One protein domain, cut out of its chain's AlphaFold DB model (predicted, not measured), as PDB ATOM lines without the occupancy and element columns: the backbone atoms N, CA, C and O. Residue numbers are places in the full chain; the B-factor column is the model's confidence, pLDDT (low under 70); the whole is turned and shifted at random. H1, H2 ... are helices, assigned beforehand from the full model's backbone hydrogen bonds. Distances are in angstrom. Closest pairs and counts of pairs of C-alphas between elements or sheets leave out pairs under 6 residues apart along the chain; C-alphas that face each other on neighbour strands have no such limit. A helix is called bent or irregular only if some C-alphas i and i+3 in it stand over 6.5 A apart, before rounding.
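Overview. This is residues 2 to 118 of the 202 residues of an uncharacterized protein of Deltaproteobacteria bacterium ADurb.Bin058 (UniProt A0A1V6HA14). A long helical hairpin of H4 and H5 makes a rod, with H1, H2 and H3 packed on the later part of H5. The 117 printed residues hold five named helices, H1 to H5 in order, and no named strand: all helix, mostly crossed in packing. The whole is loose, with a radius of gyration of the C-alphas of 17.2 A and spans of 62 by 24 by 23 A.

Arrangement. H1, residues 2 to 19, touches the hub H5, residues 78 to 118, at its residues 108 to 118 alone, the C-alphas of Gln 10 and Asp 115 closest at 7.0 A. H2, residues 23 to 34, touches H5 about perpendicular at 81 degrees, Tyr 27 to Gly 104 the closest C-alphas at 4.2 A. H3, residues 45 to 52, touches H5 at a steep tilt of 56 degrees, closest at C-alphas 51 and 107, 6.3 A. H4, residues 55 to 76, and H5 form a hairpin, opposite ways at 21 degrees, a shallow tilt, closest at C-alphas 60 and 103, 5.9 A. Every O i to N i+4 pair is within hydrogen-bond range in H2 and H4, against 12 of 14 in H1, 2 of 4 in H3 and 35 of 37 in H5.

Along the chain. H1, 26.6 A long, begins at C-alpha 2 (-58.617, 68.153, 7.409). H4 measures 31.9 A and H5 50.1 A, ending at C-alpha 118 (-49.023, 61.746, 9.930). H5 is irregular, C-alphas 80 and 83 being 9.4 A apart, with a kink of 79 degrees near residue 85.

Size, cuts and confidence. The C-alphas farthest apart, of Glu 3 and Arg 80, are 62.1 A apart. The printed part has no cut and no long link. Residues 2 to 7 and 38 to 41 have pLDDT under 70.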
ATOM      1  N   PHE A   2     -59.909  68.865   7.432       54.62
ATOM      2  CA  PHE A   2     -58.617  68.153   7.409       54.62
ATOM      3  C   PHE A   2     -58.639  66.741   8.020       54.62
ATOM      4  O   PHE A   2     -58.111  65.807   7.426       54.62
ATOM      5  N   GLU A   3     -59.305  66.570   9.161       56.91
ATOM      6  CA  GLU A   3     -59.329  65.302   9.903       56.91
ATOM      7  C   GLU A   3     -59.908  64.130   9.086       56.91
ATOM      8  O   GLU A   3     -59.362  63.032   9.092       56.91
ATOM      9  N   ARG A   4     -60.969  64.367   8.297       61.22
ATOM     10  CA  ARG A   4     -61.566  63.323   7.444       61.22
ATOM     11  C   ARG A   4     -60.627  62.886   6.324       61.22
ATOM     12  O   ARG A   4     -60.541  61.692   6.052       61.22
ATOM     13  N   ASP A   5     -59.924  63.827   5.705       65.00
ATOM     14  CA  ASP A   5     -59.101  63.546   4.528       65.00
ATOM     15  C   ASP A   5     -57.783  62.857   4.916       65.00
ATOM     16  O   ASP A   5     -57.408  61.854   4.303       65.00
ATOM     17  N   VAL A   6     -57.110  63.316   5.977       68.75
ATOM     18  CA  VAL A   6     -55.839  62.722   6.436       68.75
ATOM     19  C   VAL A   6     -56.060  61.318   7.008       68.75
ATOM     20  O   VAL A   6     -55.388  60.370   6.594       68.75
ATOM     21  N   VAL A   7     -57.071  61.142   7.868       68.62
ATOM     22  CA  VAL A   7     -57.402  59.831   8.455       68.62
ATOM     23  C   VAL A   7     -57.836  58.833   7.375       68.62
ATOM     24  O   VAL A   7     -57.478  57.654   7.442       68.62
ATOM     25  N   SER A   8     -58.538  59.291   6.328       76.62
ATOM     26  CA  SER A   8     -58.937  58.419   5.213       76.62
ATOM     27  C   SER A   8     -57.753  57.864   4.417       76.62
ATOM     28  O   SER A   8     -57.854  56.777   3.851       76.62
ATOM     29  N   THR A   9     -56.621  58.573   4.418       79.75
ATOM     30  CA  THR A   9     -55.422  58.210   3.653       79.75
ATOM     31  C   THR A   9     -54.477  57.316   4.473       79.75
ATOM     32  O   THR A   9     -53.759  56.479   3.922       79.75
ATOM     33  N   GLN A  10     -54.527  57.411   5.806       84.38
ATOM     34  CA  GLN A  10     -53.668  56.642   6.709       84.38
ATOM     35  C   GLN A  10     -53.990  55.139   6.740       84.38
ATOM     36  O   GLN A  10     -53.088  54.299   6.768       84.38
ATOM     37  N   VAL A  11     -55.273  54.767   6.719       85.50
ATOM     38  CA  VAL A  11     -55.680  53.351   6.746       85.50
ATOM     39  C   VAL A  11     -55.174  52.591   5.504       85.50
ATOM     40  O   VAL A  11     -54.548  51.540   5.678       85.50
ATOM     41  N   PRO A  12     -55.350  53.105   4.267       85.56
ATOM     42  CA  PRO A  12     -54.731  52.534   3.071       85.56
ATOM     43  C   PRO A  12     -53.204  52.445   3.145       85.56
ATOM     44  O   PRO A  12     -52.643  51.429   2.736       85.56
ATOM     45  N   LEU A  13     -52.530  53.465   3.695       88.50
ATOM     46  CA  LEU A  13     -51.074  53.467   3.858       88.50
ATOM     47  C   LEU A  13     -50.612  52.299   4.738       88.50
ATOM     48  O   LEU A  13     -49.766  51.504   4.329       88.50
ATOM     49  N   ARG A  14     -51.212  52.144   5.922       89.56
ATOM     50  CA  ARG A  14     -50.890  51.046   6.845       89.56
ATOM     51  C   ARG A  14     -51.224  49.682   6.259       89.56
ATOM     52  O   ARG A  14     -50.451  48.743   6.431       89.56
ATOM     53  N   ALA A  15     -52.346  49.567   5.550       87.94
ATOM     54  CA  ALA A  15     -52.706  48.336   4.854       87.94
ATOM     55  C   ALA A  15     -51.640  47.959   3.815       87.94
ATOM     56  O   ALA A  15     -51.188  46.815   3.802       87.94
ATOM     57  N   PHE A  16     -51.186  48.930   3.014       89.25
ATOM     58  CA  PHE A  16     -50.126  48.718   2.035       89.25
ATOM     59  C   PHE A  16     -48.815  48.286   2.689       89.25
ATOM     60  O   PHE A  16     -48.229  47.308   2.232       89.25
ATOM     61  N   ILE A  17     -48.378  48.970   3.755       90.38
ATOM     62  CA  ILE A  17     -47.141  48.646   4.482       90.38
ATOM     63  C   ILE A  17     -47.203  47.223   5.054       90.38
ATOM     64  O   ILE A  17     -46.269  46.446   4.871       90.38
ATOM     65  N   ASN A  18     -48.317  46.856   5.692       90.31
ATOM     66  CA  ASN A  18     -48.477  45.559   6.356       90.31
ATOM     67  C   ASN A  18     -48.663  44.384   5.384       90.31
ATOM     68  O   ASN A  18     -48.459  43.232   5.766       90.31
ATOM     69  N   ALA A  19     -49.076  44.644   4.144       88.31
ATOM     70  CA  ALA A  19     -49.252  43.600   3.140       88.31
ATOM     71  C   ALA A  19     -47.928  43.089   2.555       88.31
ATOM     72  O   ALA A  19     -47.889  41.979   2.016       88.31
ATOM     73  N   GLN A  20     -46.855  43.874   2.653       87.62
ATOM     74  CA  GLN A  20     -45.562  43.516   2.075       87.62
ATOM     75  C   GLN A  20     -44.783  42.590   3.007       87.62
ATOM     76  O   GLN A  20     -44.692  42.825   4.210       87.62
ATOM     77  N   LYS A  21     -44.192  41.530   2.445       88.06
ATOM     78  CA  LYS A  21     -43.425  40.536   3.216       88.06
ATOM     79  C   LYS A  21     -41.921  40.702   3.065       88.06
ATOM     80  O   LYS A  21     -41.173  40.289   3.947       88.06
ATOM     81  N   SER A  22     -41.481  41.276   1.951       92.38
ATOM     82  CA  SER A  22     -40.073  41.467   1.629       92.38
ATOM     83  C   SER A  22     -39.808  42.868   1.071       92.38
ATOM     84  O   SER A  22     -40.720  43.495   0.524       92.38
ATOM     85  N   PRO A  23     -38.563  43.371   1.165       93.00
ATOM     86  CA  PRO A  23     -38.169  44.601   0.486       93.00
ATOM     87  C   PRO A  23     -38.452  44.556  -1.019       93.00
ATOM     88  O   PRO A  23     -38.891  45.542  -1.605       93.00
ATOM     89  N   GLU A  24     -38.255  43.409  -1.665       93.69
ATOM     90  CA  GLU A  24     -38.562  43.256  -3.084       93.69
ATOM     91  C   GLU A  24     -40.048  43.489  -3.382       93.69
ATOM     92  O   GLU A  24     -40.372  44.148  -4.373       93.69
ATOM     93  N   ASP A  25     -40.943  43.012  -2.511       91.88
ATOM     94  CA  ASP A  25     -42.385  43.254  -2.641       91.88
ATOM     95  C   ASP A  25     -42.709  44.745  -2.526       91.88
ATOM     96  O   ASP A  25     -43.480  45.255  -3.338       91.88
ATOM     97  N   PHE A  26     -42.071  45.467  -1.593       91.81
ATOM     98  CA  PHE A  26     -42.231  46.923  -1.474       91.81
ATOM     99  C   PHE A  26     -41.904  47.634  -2.785       91.81
ATOM    100  O   PHE A  26     -42.700  48.446  -3.252       91.81
ATOM    101  N   TYR A  27     -40.761  47.322  -3.400       93.88
ATOM    102  CA  TYR A  27     -40.373  47.942  -4.667       93.88
ATOM    103  C   TYR A  27     -41.339  47.574  -5.797       93.88
ATOM    104  O   TYR A  27     -41.854  48.458  -6.483       93.88
ATOM    105  N   ASN A  28     -41.598  46.279  -5.991       91.69
ATOM    106  CA  ASN A  28     -42.392  45.795  -7.117       91.69
ATOM    107  C   ASN A  28     -43.842  46.279  -7.034       91.69
ATOM    108  O   ASN A  28     -44.368  46.788  -8.021       91.69
ATOM    109  N   ASN A  29     -44.470  46.185  -5.860       90.56
ATOM    110  CA  ASN A  29     -45.857  46.607  -5.675       90.56
ATOM    111  C   ASN A  29     -46.005  48.128  -5.713       90.56
ATOM    112  O   ASN A  29     -47.013  48.617  -6.219       90.56
ATOM    113  N   PHE A  30     -45.000  48.883  -5.249       91.69
ATOM    114  CA  PHE A  30     -44.982  50.335  -5.411       91.69
ATOM    115  C   PHE A  30     -44.895  50.726  -6.890       91.69
ATOM    116  O   PHE A  30     -45.726  51.485  -7.378       91.69
ATOM    117  N   VAL A  31     -43.937  50.168  -7.637       91.12
ATOM    118  CA  VAL A  31     -43.785  50.461  -9.071       91.12
ATOM    119  C   VAL A  31     -45.022  50.023  -9.864       91.12
ATOM    120  O   VAL A  31     -45.459  50.755 -10.749       91.12
ATOM    121  N   ALA A  32     -45.622  48.877  -9.527       88.81
ATOM    122  CA  ALA A  32     -46.875  48.420 -10.127       88.81
ATOM    123  C   ALA A  32     -48.034  49.390  -9.839       88.81
ATOM    124  O   ALA A  32     -48.770  49.750 -10.757       88.81
ATOM    125  N   ALA A  33     -48.160  49.866  -8.593       86.19
ATOM    126  CA  ALA A  33     -49.173  50.847  -8.214       86.19
ATOM    127  C   ALA A  33     -49.015  52.166  -8.990       86.19
ATOM    128  O   ALA A  33     -50.004  52.684  -9.503       86.19
ATOM    129  N   VAL A  34     -47.781  52.659  -9.152       88.00
ATOM    130  CA  VAL A  34     -47.476  53.878  -9.925       88.00
ATOM    131  C   VAL A  34     -47.798  53.716 -11.412       88.00
ATOM    132  O   VAL A  34     -48.330  54.630 -12.034       88.00
ATOM    133  N   ASN A  35     -47.495  52.556 -11.998       85.62
ATOM    134  CA  ASN A  35     -47.734  52.303 -13.422       85.62
ATOM    135  C   ASN A  35     -49.201  51.955 -13.742       85.62
ATOM    136  O   ASN A  35     -49.527  51.705 -14.901       85.62
ATOM    137  N   GLY A  36     -50.086  51.911 -12.739       77.81
ATOM    138  CA  GLY A  36     -51.487  51.524 -12.914       77.81
ATOM    139  C   GLY A  36     -51.688  50.034 -13.211       77.81
ATOM    140  O   GLY A  36     -52.760  49.638 -13.673       77.81
ATOM    141  N   GLU A  37     -50.677  49.205 -12.953       79.69
ATOM    142  CA  GLU A  37     -50.782  47.754 -13.064       79.69
ATOM    143  C   GLU A  37     -51.671  47.198 -11.935       79.69
ATOM    144  O   GLU A  37     -51.816  47.835 -10.884       79.69
ATOM    145  N   PRO A  38     -52.306  46.023 -12.122       67.06
ATOM    146  CA  PRO A  38     -53.103  45.387 -11.079       67.06
ATOM    147  C   PRO A  38     -52.212  44.960  -9.903       67.06
ATOM    148  O   PRO A  38     -51.753  43.824  -9.820       67.06
ATOM    149  N   SER A  39     -51.972  45.892  -8.984       64.31
ATOM    150  CA  SER A  39     -51.386  45.640  -7.673       64.31
ATOM    151  C   SER A  39     -52.481  45.192  -6.706       64.31
ATOM    152  O   SER A  39     -53.607  45.694  -6.748       64.31
ATOM    153  N   ALA A  40     -52.143  44.267  -5.805       61.03
ATOM    154  CA  ALA A  40     -53.051  43.786  -4.764       61.03
ATOM    155  C   ALA A  40     -53.566  44.919  -3.854       61.03
ATOM    156  O   ALA A  40     -54.629  44.784  -3.251       61.03
ATOM    157  N   MET A  41     -52.837  46.038  -3.776       68.25
ATOM    158  CA  MET A  41     -53.238  47.236  -3.043       68.25
ATOM    159  C   MET A  41     -52.860  48.491  -3.827       68.25
ATOM    160  O   MET A  41     -51.693  48.702  -4.163       68.25
ATOM    161  N   LYS A  42     -53.860  49.332  -4.111       71.38
ATOM    162  CA  LYS A  42     -53.649  50.661  -4.688       71.38
ATOM    163  C   LYS A  42     -53.261  51.642  -3.588       71.38
ATOM    164  O   LYS A  42     -53.954  51.737  -2.579       71.38
ATOM    165  N   LEU A  43     -52.170  52.363  -3.816       79.81
ATOM    166  CA  LEU A  43     -51.797  53.534  -3.033       79.81
ATOM    167  C   LEU A  43     -52.514  54.761  -3.619       79.81
ATOM    168  O   LEU A  43     -52.651  54.848  -4.836       79.81
ATOM    169  N   ASP A  44     -52.964  55.687  -2.772       83.19
ATOM    170  CA  ASP A  44     -53.433  57.004  -3.225       83.19
ATOM    171  C   ASP A  44     -52.256  57.779  -3.847       83.19
ATOM    172  O   ASP A  44     -51.128  57.701  -3.350       83.19
ATOM    173  N   ASP A  45     -52.511  58.557  -4.897       82.12
ATOM    174  CA  ASP A  45     -51.527  59.404  -5.577       82.12
ATOM    175  C   ASP A  45     -50.800  60.332  -4.588       82.12
ATOM    176  O   ASP A  45     -49.594  60.573  -4.704       82.12
ATOM    177  N   LYS A  46     -51.509  60.800  -3.551       84.69
ATOM    178  CA  LYS A  46     -50.929  61.627  -2.477       84.69
ATOM    179  C   LYS A  46     -49.838  60.903  -1.684       84.69
ATOM    180  O   LYS A  46     -48.883  61.536  -1.246       84.69
ATOM    181  N   LEU A  47     -49.959  59.586  -1.516       86.19
ATOM    182  CA  LEU A  47     -48.993  58.747  -0.797       86.19
ATOM    183  C   LEU A  47     -47.825  58.301  -1.680       86.19
ATOM    184  O   LEU A  47     -46.773  57.907  -1.181       86.19
ATOM    185  N   VAL A  48     -48.003  58.354  -2.998       89.75
ATOM    186  CA  VAL A  48     -46.962  58.019  -3.972       89.75
ATOM    187  C   VAL A  48     -45.916  59.134  -4.062       89.75
ATOM    188  O   VAL A  48     -44.718  58.871  -4.204       89.75
ATOM    189  N   TYR A  49     -46.358  60.388  -3.958       90.94
ATOM    190  CA  TYR A  49     -45.521  61.566  -4.171       90.94
ATOM    191  C   TYR A  49     -44.262  61.647  -3.277       90.94
ATOM    192  O   TYR A  49     -43.185  61.923  -3.816       90.94
ATOM    193  N   PRO A  50     -44.307  61.354  -1.962       92.38
ATOM    194  CA  PRO A  50     -43.113  61.379  -1.108       92.38
ATOM    195  C   PRO A  50     -42.019  60.403  -1.559       92.38
ATOM    196  O   PRO A  50     -40.830  60.693  -1.451       92.38
ATOM    197  N   VAL A  51     -42.408  59.258  -2.127       93.69
ATOM    198  CA  VAL A  51     -41.454  58.272  -2.648       93.69
ATOM    199  C   VAL A  51     -40.880  58.730  -3.989       93.69
ATOM    200  O   VAL A  51     -39.670  58.662  -4.193       93.69
ATOM    201  N   LEU A  52     -41.720  59.242  -4.895       92.69
ATOM    202  CA  LEU A  52     -41.270  59.717  -6.210       92.69
ATOM    203  C   LEU A  52     -40.400  60.977  -6.142       92.69
ATOM    204  O   LEU A  52     -39.515  61.154  -6.976       92.69
ATOM    205  N   SER A  53     -40.640  61.841  -5.158       93.44
ATOM    206  CA  SER A  53     -39.840  63.049  -4.925       93.44
ATOM    207  C   SER A  53     -38.507  62.764  -4.220       93.44
ATOM    208  O   SER A  53     -37.641  63.637  -4.154       93.44
ATOM    209  N   ASN A  54     -38.292  61.538  -3.734       95.81
ATOM    210  CA  ASN A  54     -37.047  61.160  -3.082       95.81
ATOM    211  C   ASN A  54     -35.915  60.915  -4.099       95.81
ATOM    212  O   ASN A  54     -35.981  60.016  -4.942       95.81
ATOM    213  N   ILE A  55     -34.826  61.679  -3.968       95.38
ATOM    214  CA  ILE A  55     -33.666  61.632  -4.876       95.38
ATOM    215  C   ILE A  55     -32.993  60.251  -4.879       95.38
ATOM    216  O   ILE A  55     -32.602  59.751  -5.935       95.38
ATOM    217  N   GLU A  56     -32.850  59.610  -3.716       95.06
ATOM    218  CA  GLU A  56     -32.206  58.295  -3.625       95.06
ATOM    219  C   GLU A  56     -33.041  57.220  -4.317       95.06
ATOM    220  O   GLU A  56     -32.502  56.430  -5.096       95.06
ATOM    221  N   PHE A  57     -34.358  57.218  -4.088       95.75
ATOM    222  CA  PHE A  57     -35.265  56.309  -4.781       95.75
ATOM    223  C   PHE A  57     -35.211  56.522  -6.297       95.75
ATOM    224  O   PHE A  57     -35.071  55.554  -7.045       95.75
ATOM    225  N   TYR A  58     -35.244  57.775  -6.758       95.00
ATOM    226  CA  TYR A  58     -35.133  58.097  -8.179       95.00
ATOM    227  C   TYR A  58     -33.835  57.550  -8.799       95.00
ATOM    228  O   TYR A  58     -33.859  56.927  -9.866       95.00
ATOM    229  N   ASN A  59     -32.703  57.712  -8.112       95.56
ATOM    230  CA  ASN A  59     -31.410  57.196  -8.567       95.56
ATOM    231  C   ASN A  59     -31.379  55.660  -8.621       95.56
ATOM    232  O   ASN A  59     -30.869  55.086  -9.589       95.56
ATOM    233  N   LEU A  60     -31.957  54.987  -7.621       95.31
ATOM    234  CA  LEU A  60     -32.088  53.527  -7.604       95.31
ATOM    235  C   LEU A  60     -32.981  53.042  -8.749       95.31
ATOM    236  O   LEU A  60     -32.593  52.140  -9.492       95.31
ATOM    237  N   TYR A  61     -34.133  53.683  -8.952       95.31
ATOM    238  CA  TYR A  61     -35.043  53.374 -10.051       95.31
ATOM    239  C   TYR A  61     -34.353  53.516 -11.412       95.31
ATOM    240  O   TYR A  61     -34.397  52.599 -12.235       95.31
ATOM    241  N   ARG A  62     -33.648  54.631 -11.636       95.56
ATOM    242  CA  ARG A  62     -32.874  54.864 -12.862       95.56
ATOM    243  C   ARG A  62     -31.810  53.788 -13.077       95.56
ATOM    244  O   ARG A  62     -31.661  53.300 -14.195       95.56
ATOM    245  N   THR A  63     -31.100  53.403 -12.020       95.75
ATOM    246  CA  THR A  63     -30.081  52.346 -12.069       95.75
ATOM    247  C   THR A  63     -30.693  51.005 -12.464       95.75
ATOM    248  O   THR A  63     -30.185  50.340 -13.363       95.75
ATOM    249  N   ILE A  64     -31.834  50.634 -11.877       95.88
ATOM    250  CA  ILE A  64     -32.554  49.403 -12.229       95.88
ATOM    251  C   ILE A  64     -32.966  49.422 -13.705       95.88
ATOM    252  O   ILE A  64     -32.732  48.446 -14.416       95.88
ATOM    253  N   ARG A  65     -33.509  50.541 -14.202       95.69
ATOM    254  CA  ARG A  65     -33.877  50.685 -15.622       95.69
ATOM    255  C   ARG A  65     -32.681  50.572 -16.564       95.69
ATOM    256  O   ARG A  65     -32.811  49.981 -17.637       95.69
ATOM    257  N   GLN A  66     -31.528  51.106 -16.168       97.12
ATOM    258  CA  GLN A  66     -30.288  50.963 -16.924       97.12
ATOM    259  C   GLN A  66     -29.834  49.496 -16.970       97.12
ATOM    260  O   GLN A  66     -29.580  48.980 -18.055       97.12
ATOM    261  N   ILE A  67     -29.838  48.798 -15.830       96.44
ATOM    262  CA  ILE A  67     -29.505  47.366 -15.761       96.44
ATOM    263  C   ILE A  67     -30.460  46.535 -16.631       96.44
ATOM    264  O   ILE A  67     -30.026  45.634 -17.338       96.44
ATOM    265  N   GLU A  68     -31.761  46.842 -16.634       95.31
ATOM    266  CA  GLU A  68     -32.740  46.164 -17.497       95.31
ATOM    267  C   GLU A  68     -32.479  46.384 -18.986       95.31
ATOM    268  O   GLU A  68     -32.718  45.490 -19.801       95.31
ATOM    269  N   LYS A  69     -32.009  47.575 -19.361       96.50
ATOM    270  CA  LYS A  69     -31.609  47.859 -20.736       96.50
ATOM    271  C   LYS A  69     -30.370  47.049 -21.118       96.50
ATOM    272  O   LYS A  69     -30.387  46.403 -22.162       96.50
ATOM    273  N   GLU A  70     -29.355  47.038 -20.261       95.00
ATOM    274  CA  GLU A  70     -28.120  46.282 -20.482       95.00
ATOM    275  C   GLU A  70     -28.382  44.771 -20.547       95.00
ATOM    276  O   GLU A  70     -27.925  44.121 -21.481       95.00
ATOM    277  N   ASP A  71     -29.190  44.207 -19.644       94.44
ATOM    278  CA  ASP A  71     -29.562  42.783 -19.669       94.44
ATOM    279  C   ASP A  71     -30.216  42.396 -21.009       94.44
ATOM    280  O   ASP A  71     -29.847  41.383 -21.608       94.44
ATOM    281  N   ARG A  72     -31.109  43.239 -21.552       94.56
ATOM    282  CA  ARG A  72     -31.704  43.017 -22.884       94.56
ATOM    283  C   ARG A  72     -30.661  43.045 -24.002       94.56
ATOM    284  O   ARG A  72     -30.696  42.185 -24.883       94.56
ATOM    285  N   GLU A  73     -29.735  44.001 -23.975       92.06
ATOM    286  CA  GLU A  73     -28.667  44.119 -24.977       92.06
ATOM    287  C   GLU A  73     -27.686  42.937 -24.920       92.06
ATOM    288  O   GLU A  73     -27.291  42.403 -25.962       92.06
ATOM    289  N   PHE A  74     -27.334  42.471 -23.720       91.50
ATOM    290  CA  PHE A  74     -26.476  41.301 -23.529       91.50
ATOM    291  C   PHE A  74     -27.161  40.005 -23.968       91.50
ATOM    292  O   PHE A  74     -26.524  39.187 -24.634       91.50
ATOM    293  N   ARG A  75     -28.458  39.829 -23.677       90.69
ATOM    294  CA  ARG A  75     -29.239  38.675 -24.161       90.69
ATOM    295  C   ARG A  75     -29.325  38.638 -25.682       90.69
ATOM    296  O   ARG A  75     -29.127  37.580 -26.271       90.69
ATOM    297  N   ALA A  76     -29.545  39.784 -26.328       92.06
ATOM    298  CA  ALA A  76     -29.588  39.870 -27.788       92.06
ATOM    299  C   ALA A  76     -28.244  39.495 -28.445       92.06
ATOM    300  O   ALA A  76     -28.219  38.926 -29.534       92.06
ATOM    301  N   ASN A  77     -27.123  39.771 -27.771       91.38
ATOM    302  CA  ASN A  77     -25.770  39.512 -28.271       91.38
ATOM    303  C   ASN A  77     -25.114  38.249 -27.683       91.38
ATOM    304  O   ASN A  77     -23.922  38.016 -27.907       91.38
ATOM    305  N   GLN A  78     -25.864  37.422 -26.949       82.75
ATOM    306  CA  GLN A  78     -25.321  36.315 -26.156       82.75
ATOM    307  C   GLN A  78     -24.516  35.316 -27.003       82.75
ATOM    308  O   GLN A  78     -23.449  34.871 -26.583       82.75
ATOM    309  N   GLY A  79     -24.971  35.023 -28.228       85.00
ATOM    310  CA  GLY A  79     -24.272  34.119 -29.149       85.00
ATOM    311  C   GLY A  79     -22.901  34.628 -29.607       85.00
ATOM    312  O   GLY A  79     -21.999  33.828 -29.832       85.00
ATOM    313  N   ARG A  80     -22.711  35.954 -29.697       89.50
ATOM    314  CA  ARG A  80     -21.431  36.573 -30.090       89.50
ATOM    315  C   ARG A  80     -20.458  36.695 -28.916       89.50
ATOM    316  O   ARG A  80     -19.250  36.676 -29.119       89.50
ATOM    317  N   LEU A  81     -20.984  36.855 -27.704       86.69
ATOM    318  CA  LEU A  81     -20.203  37.124 -26.494       86.69
ATOM    319  C   LEU A  81     -19.760  35.851 -25.754       86.69
ATOM    320  O   LEU A  81     -18.882  35.927 -24.896       86.69
ATOM    321  N   GLY A  82     -20.348  34.690 -26.061       89.50
ATOM    322  CA  GLY A  82     -19.943  33.403 -25.488       89.50
ATOM    323  C   GLY A  82     -19.994  33.383 -23.954       89.50
ATOM    324  O   GLY A  82     -20.976  33.817 -23.347       89.50
ATOM    325  N   SER A  83     -18.929  32.887 -23.317       89.31
ATOM    326  CA  SER A  83     -18.815  32.775 -21.854       89.31
ATOM    327  C   SER A  83     -18.820  34.127 -21.134       89.31
ATOM    328  O   SER A  83     -19.427  34.244 -20.071       89.31
ATOM    329  N   PHE A  84     -18.227  35.166 -21.728       90.19
ATOM    330  CA  PHE A  84     -18.231  36.520 -21.163       90.19
ATOM    331  C   PHE A  84     -19.655  37.077 -21.041       90.19
ATOM    332  O   PHE A  84     -20.016  37.662 -20.022       90.19
ATOM    333  N   GLY A  85     -20.492  36.850 -22.060       88.44
ATOM    334  CA  GLY A  85     -21.895  37.263 -22.027       88.44
ATOM    335  C   GLY A  85     -22.675  36.576 -20.904       88.44
ATOM    336  O   GLY A  85     -23.453  37.226 -20.213       88.44
ATOM    337  N   GLN A  86     -22.433  35.282 -20.677       89.12
ATOM    338  CA  GLN A  86     -23.077  34.536 -19.591       89.12
ATOM    339  C   GLN A  86     -22.644  35.034 -18.207       89.12
ATOM    340  O   GLN A  86     -23.490  35.221 -17.332       89.12
ATOM    341  N   GLU A  87     -21.349  35.296 -18.015       92.44
ATOM    342  CA  GLU A  87     -20.834  35.843 -16.759       92.44
ATOM    343  C   GLU A  87     -21.401  37.241 -16.480       92.44
ATOM    344  O   GLU A  87     -21.849  37.521 -15.366       92.44
ATOM    345  N   MET A  88     -21.445  38.108 -17.495       92.50
ATOM    346  CA  MET A  88     -21.995  39.452 -17.342       92.50
ATOM    347  C   MET A  88     -23.491  39.424 -17.018       92.50
ATOM    348  O   MET A  88     -23.929  40.147 -16.128       92.50
ATOM    349  N   LEU A  89     -24.271  38.548 -17.659       93.38
ATOM    350  CA  LEU A  89     -25.691  38.370 -17.335       93.38
ATOM    351  C   LEU A  89     -25.901  37.916 -15.884       93.38
ATOM    352  O   LEU A  89     -26.809  38.408 -15.216       93.38
ATOM    353  N   ALA A  90     -25.051  37.026 -15.366       93.94
ATOM    354  CA  ALA A  90     -25.114  36.613 -13.964       93.94
ATOM    355  C   ALA A  90     -24.810  37.781 -13.008       93.94
ATOM    356  O   ALA A  90     -25.516  37.969 -12.013       93.94
ATOM    357  N   ARG A  91     -23.806  38.608 -13.332       95.25
ATOM    358  CA  ARG A  91     -23.473  39.820 -12.565       95.25
ATOM    359  C   ARG A  91     -24.605  40.847 -12.606       95.25
ATOM    360  O   ARG A  91     -25.003  41.344 -11.556       95.25
ATOM    361  N   LEU A  92     -25.168  41.123 -13.784       95.88
ATOM    362  CA  LEU A  92     -26.301  42.040 -13.951       95.88
ATOM    363  C   LEU A  92     -27.541  41.551 -13.194       95.88
ATOM    364  O   LEU A  92     -28.218  42.354 -12.558       95.88
ATOM    365  N   ALA A  93     -27.814  40.243 -13.189       95.12
ATOM    366  CA  ALA A  93     -28.913  39.673 -12.414       95.12
ATOM    367  C   ALA A  93     -28.727  39.884 -10.900       95.12
ATOM    368  O   ALA A  93     -29.677  40.265 -10.210       95.12
ATOM    369  N   MET A  94     -27.505  39.693 -10.388       96.25
ATOM    370  CA  MET A  94     -27.177  39.964  -8.985       96.25
ATOM    371  C   MET A  94     -27.333  41.456  -8.654       96.25
ATOM    372  O   MET A  94     -28.032  41.794  -7.700       96.25
ATOM    373  N   LEU A  95     -26.762  42.341  -9.479       96.31
ATOM    374  CA  LEU A  95     -26.859  43.795  -9.308       96.31
ATOM    375  C   LEU A  95     -28.306  44.289  -9.365       96.31
ATOM    376  O   LEU A  95     -28.697  45.142  -8.566       96.31
ATOM    377  N   LYS A  96     -29.121  43.741 -10.277       95.69
ATOM    378  CA  LYS A  96     -30.553  44.045 -10.363       95.69
ATOM    379  C   LYS A  96     -31.249  43.679  -9.061       95.69
ATOM    380  O   LYS A  96     -31.951  44.515  -8.499       95.69
ATOM    381  N   LYS A  97     -31.037  42.454  -8.571       96.06
ATOM    382  CA  LYS A  97     -31.652  41.978  -7.327       96.06
ATOM    383  C   LYS A  97     -31.260  42.857  -6.139       96.06
ATOM    384  O   LYS A  97     -32.134  43.311  -5.412       96.06
ATOM    385  N   GLU A  98     -29.973  43.154  -5.978       96.38
ATOM    386  CA  GLU A  98     -29.484  44.022  -4.900       96.38
ATOM    387  C   GLU A  98     -30.069  45.441  -4.989       96.38
ATOM    388  O   GLU A  98     -30.440  46.040  -3.981       96.38
ATOM    389  N   SER A  99     -30.177  45.988  -6.201       96.00
ATOM    390  CA  SER A  99     -30.752  47.318  -6.423       96.00
ATOM    391  C   SER A  99     -32.250  47.355  -6.111       96.00
ATOM    392  O   SER A  99     -32.710  48.318  -5.505       96.00
ATOM    393  N   ILE A 100     -32.997  46.301  -6.459       96.75
ATOM    394  CA  ILE A 100     -34.419  46.155  -6.111       96.75
ATOM    395  C   ILE A 100     -34.595  46.083  -4.595       96.75
ATOM    396  O   ILE A 100     -35.428  46.806  -4.056       96.75
ATOM    397  N   VAL A 101     -33.784  45.281  -3.897       96.88
ATOM    398  CA  VAL A 101     -33.818  45.196  -2.428       96.88
ATOM    399  C   VAL A 101     -33.562  46.566  -1.802       96.88
ATOM    400  O   VAL A 101     -34.328  47.003  -0.946       96.88
ATOM    401  N   ARG A 102     -32.529  47.286  -2.262       96.62
ATOM    402  CA  ARG A 102     -32.231  48.648  -1.788       96.62
ATOM    403  C   ARG A 102     -33.375  49.622  -2.059       96.62
ATOM    404  O   ARG A 102     -33.739  50.388  -1.170       96.62
ATOM    405  N   GLY A 103     -33.963  49.573  -3.255       96.31
ATOM    406  CA  GLY A 103     -35.134  50.376  -3.611       96.31
ATOM    407  C   GLY A 103     -36.326  50.078  -2.705       96.31
ATOM    408  O   GLY A 103     -36.982  50.998  -2.229       96.31
ATOM    409  N   GLY A 104     -36.548  48.802  -2.404       95.81
ATOM    410  CA  GLY A 104     -37.573  48.315  -1.494       95.81
ATOM    411  C   GLY A 104     -37.424  48.823  -0.069       95.81
ATOM    412  O   GLY A 104     -38.367  49.379   0.488       95.81
ATOM    413  N   ILE A 105     -36.217  48.704   0.493       96.25
ATOM    414  CA  ILE A 105     -35.885  49.253   1.816       96.25
ATOM    415  C   ILE A 105     -36.143  50.760   1.835       96.25
ATOM    416  O   ILE A 105     -36.720  51.267   2.794       96.25
ATOM    417  N   LYS A 106     -35.757  51.483   0.775       96.62
ATOM    418  CA  LYS A 106     -35.962  52.932   0.720       96.62
ATOM    419  C   LYS A 106     -37.442  53.305   0.670       96.62
ATOM    420  O   LYS A 106     -37.857  54.205   1.393       96.62
ATOM    421  N   VAL A 107     -38.238  52.601  -0.136       95.31
ATOM    422  CA  VAL A 107     -39.700  52.776  -0.191       95.31
ATOM    423  C   VAL A 107     -40.307  52.517   1.185       95.31
ATOM    424  O   VAL A 107     -41.066  53.345   1.677       95.31
ATOM    425  N   GLN A 108     -39.932  51.408   1.827       94.81
ATOM    426  CA  GLN A 108     -40.396  51.071   3.167       94.81
ATOM    427  C   GLN A 108     -40.074  52.192   4.158       94.81
ATOM    428  O   GLN A 108     -40.986  52.671   4.818       94.81
ATOM    429  N   GLN A 109     -38.817  52.644   4.217       95.81
ATOM    430  CA  GLN A 109     -38.388  53.733   5.099       95.81
ATOM    431  C   GLN A 109     -39.239  54.988   4.902       95.81
ATOM    432  O   GLN A 109     -39.797  55.495   5.869       95.81
ATOM    433  N   ILE A 110     -39.393  55.445   3.655       95.25
ATOM    434  CA  ILE A 110     -40.166  56.653   3.336       95.25
ATOM    435  C   ILE A 110     -41.622  56.502   3.782       95.25
ATOM    436  O   ILE A 110     -42.150  57.397   4.431       95.25
ATOM    437  N   LEU A 111     -42.268  55.376   3.468       93.31
ATOM    438  CA  LEU A 111     -43.671  55.155   3.823       93.31
ATOM    439  C   LEU A 111     -43.873  54.996   5.336       93.31
ATOM    440  O   LEU A 111     -44.881  55.459   5.863       93.31
ATOM    441  N   THR A 112     -42.927  54.377   6.048       93.94
ATOM    442  CA  THR A 112     -42.990  54.273   7.514       93.94
ATOM    443  C   THR A 112     -42.751  55.609   8.204       93.94
ATOM    444  O   THR A 112     -43.434  55.907   9.178       93.94
ATOM    445  N   THR A 113     -41.827  56.428   7.691       94.88
ATOM    446  CA  THR A 113     -41.623  57.798   8.177       94.88
ATOM    447  C   THR A 113     -42.871  58.631   7.925       94.88
ATOM    448  O   THR A 113     -43.361  59.266   8.842       94.88
ATOM    449  N   LEU A 114     -43.469  58.519   6.737       92.81
ATOM    450  CA  LEU A 114     -44.716  59.205   6.422       92.81
ATOM    451  C   LEU A 114     -45.864  58.815   7.368       92.81
ATOM    452  O   LEU A 114     -46.617  59.690   7.783       92.81
ATOM    453  N   ASP A 115     -46.014  57.533   7.734       92.81
ATOM    454  CA  ASP A 115     -47.023  57.145   8.736       92.81
ATOM    455  C   ASP A 115     -46.733  57.783  10.100       92.81
ATOM    456  O   ASP A 115     -47.663  58.253  10.754       92.81
ATOM    457  N   ALA A 116     -45.466  57.827  10.525       93.56
ATOM    458  CA  ALA A 116     -45.068  58.470  11.774       93.56
ATOM    459  C   ALA A 116     -45.372  59.978  11.762       93.56
ATOM    460  O   ALA A 116     -46.038  60.453  12.680       93.56
ATOM    461  N   ASP A 117     -44.994  60.683  10.695       91.75
ATOM    462  CA  ASP A 117     -45.229  62.121  10.519       91.75
ATOM    463  C   ASP A 117     -46.732  62.448  10.523       91.75
ATOM    464  O   ASP A 117     -47.165  63.426  11.132       91.75
ATOM    465  N   ILE A 118     -47.560  61.603   9.892       90.31
ATOM    466  CA  ILE A 118     -49.023  61.746   9.930       90.31
ATOM    467  C   ILE A 118     -49.547  61.607  11.366       90.31
ATOM    468  O   ILE A 118     -50.400  62.392  11.775       90.31
TER     469      ILE A 118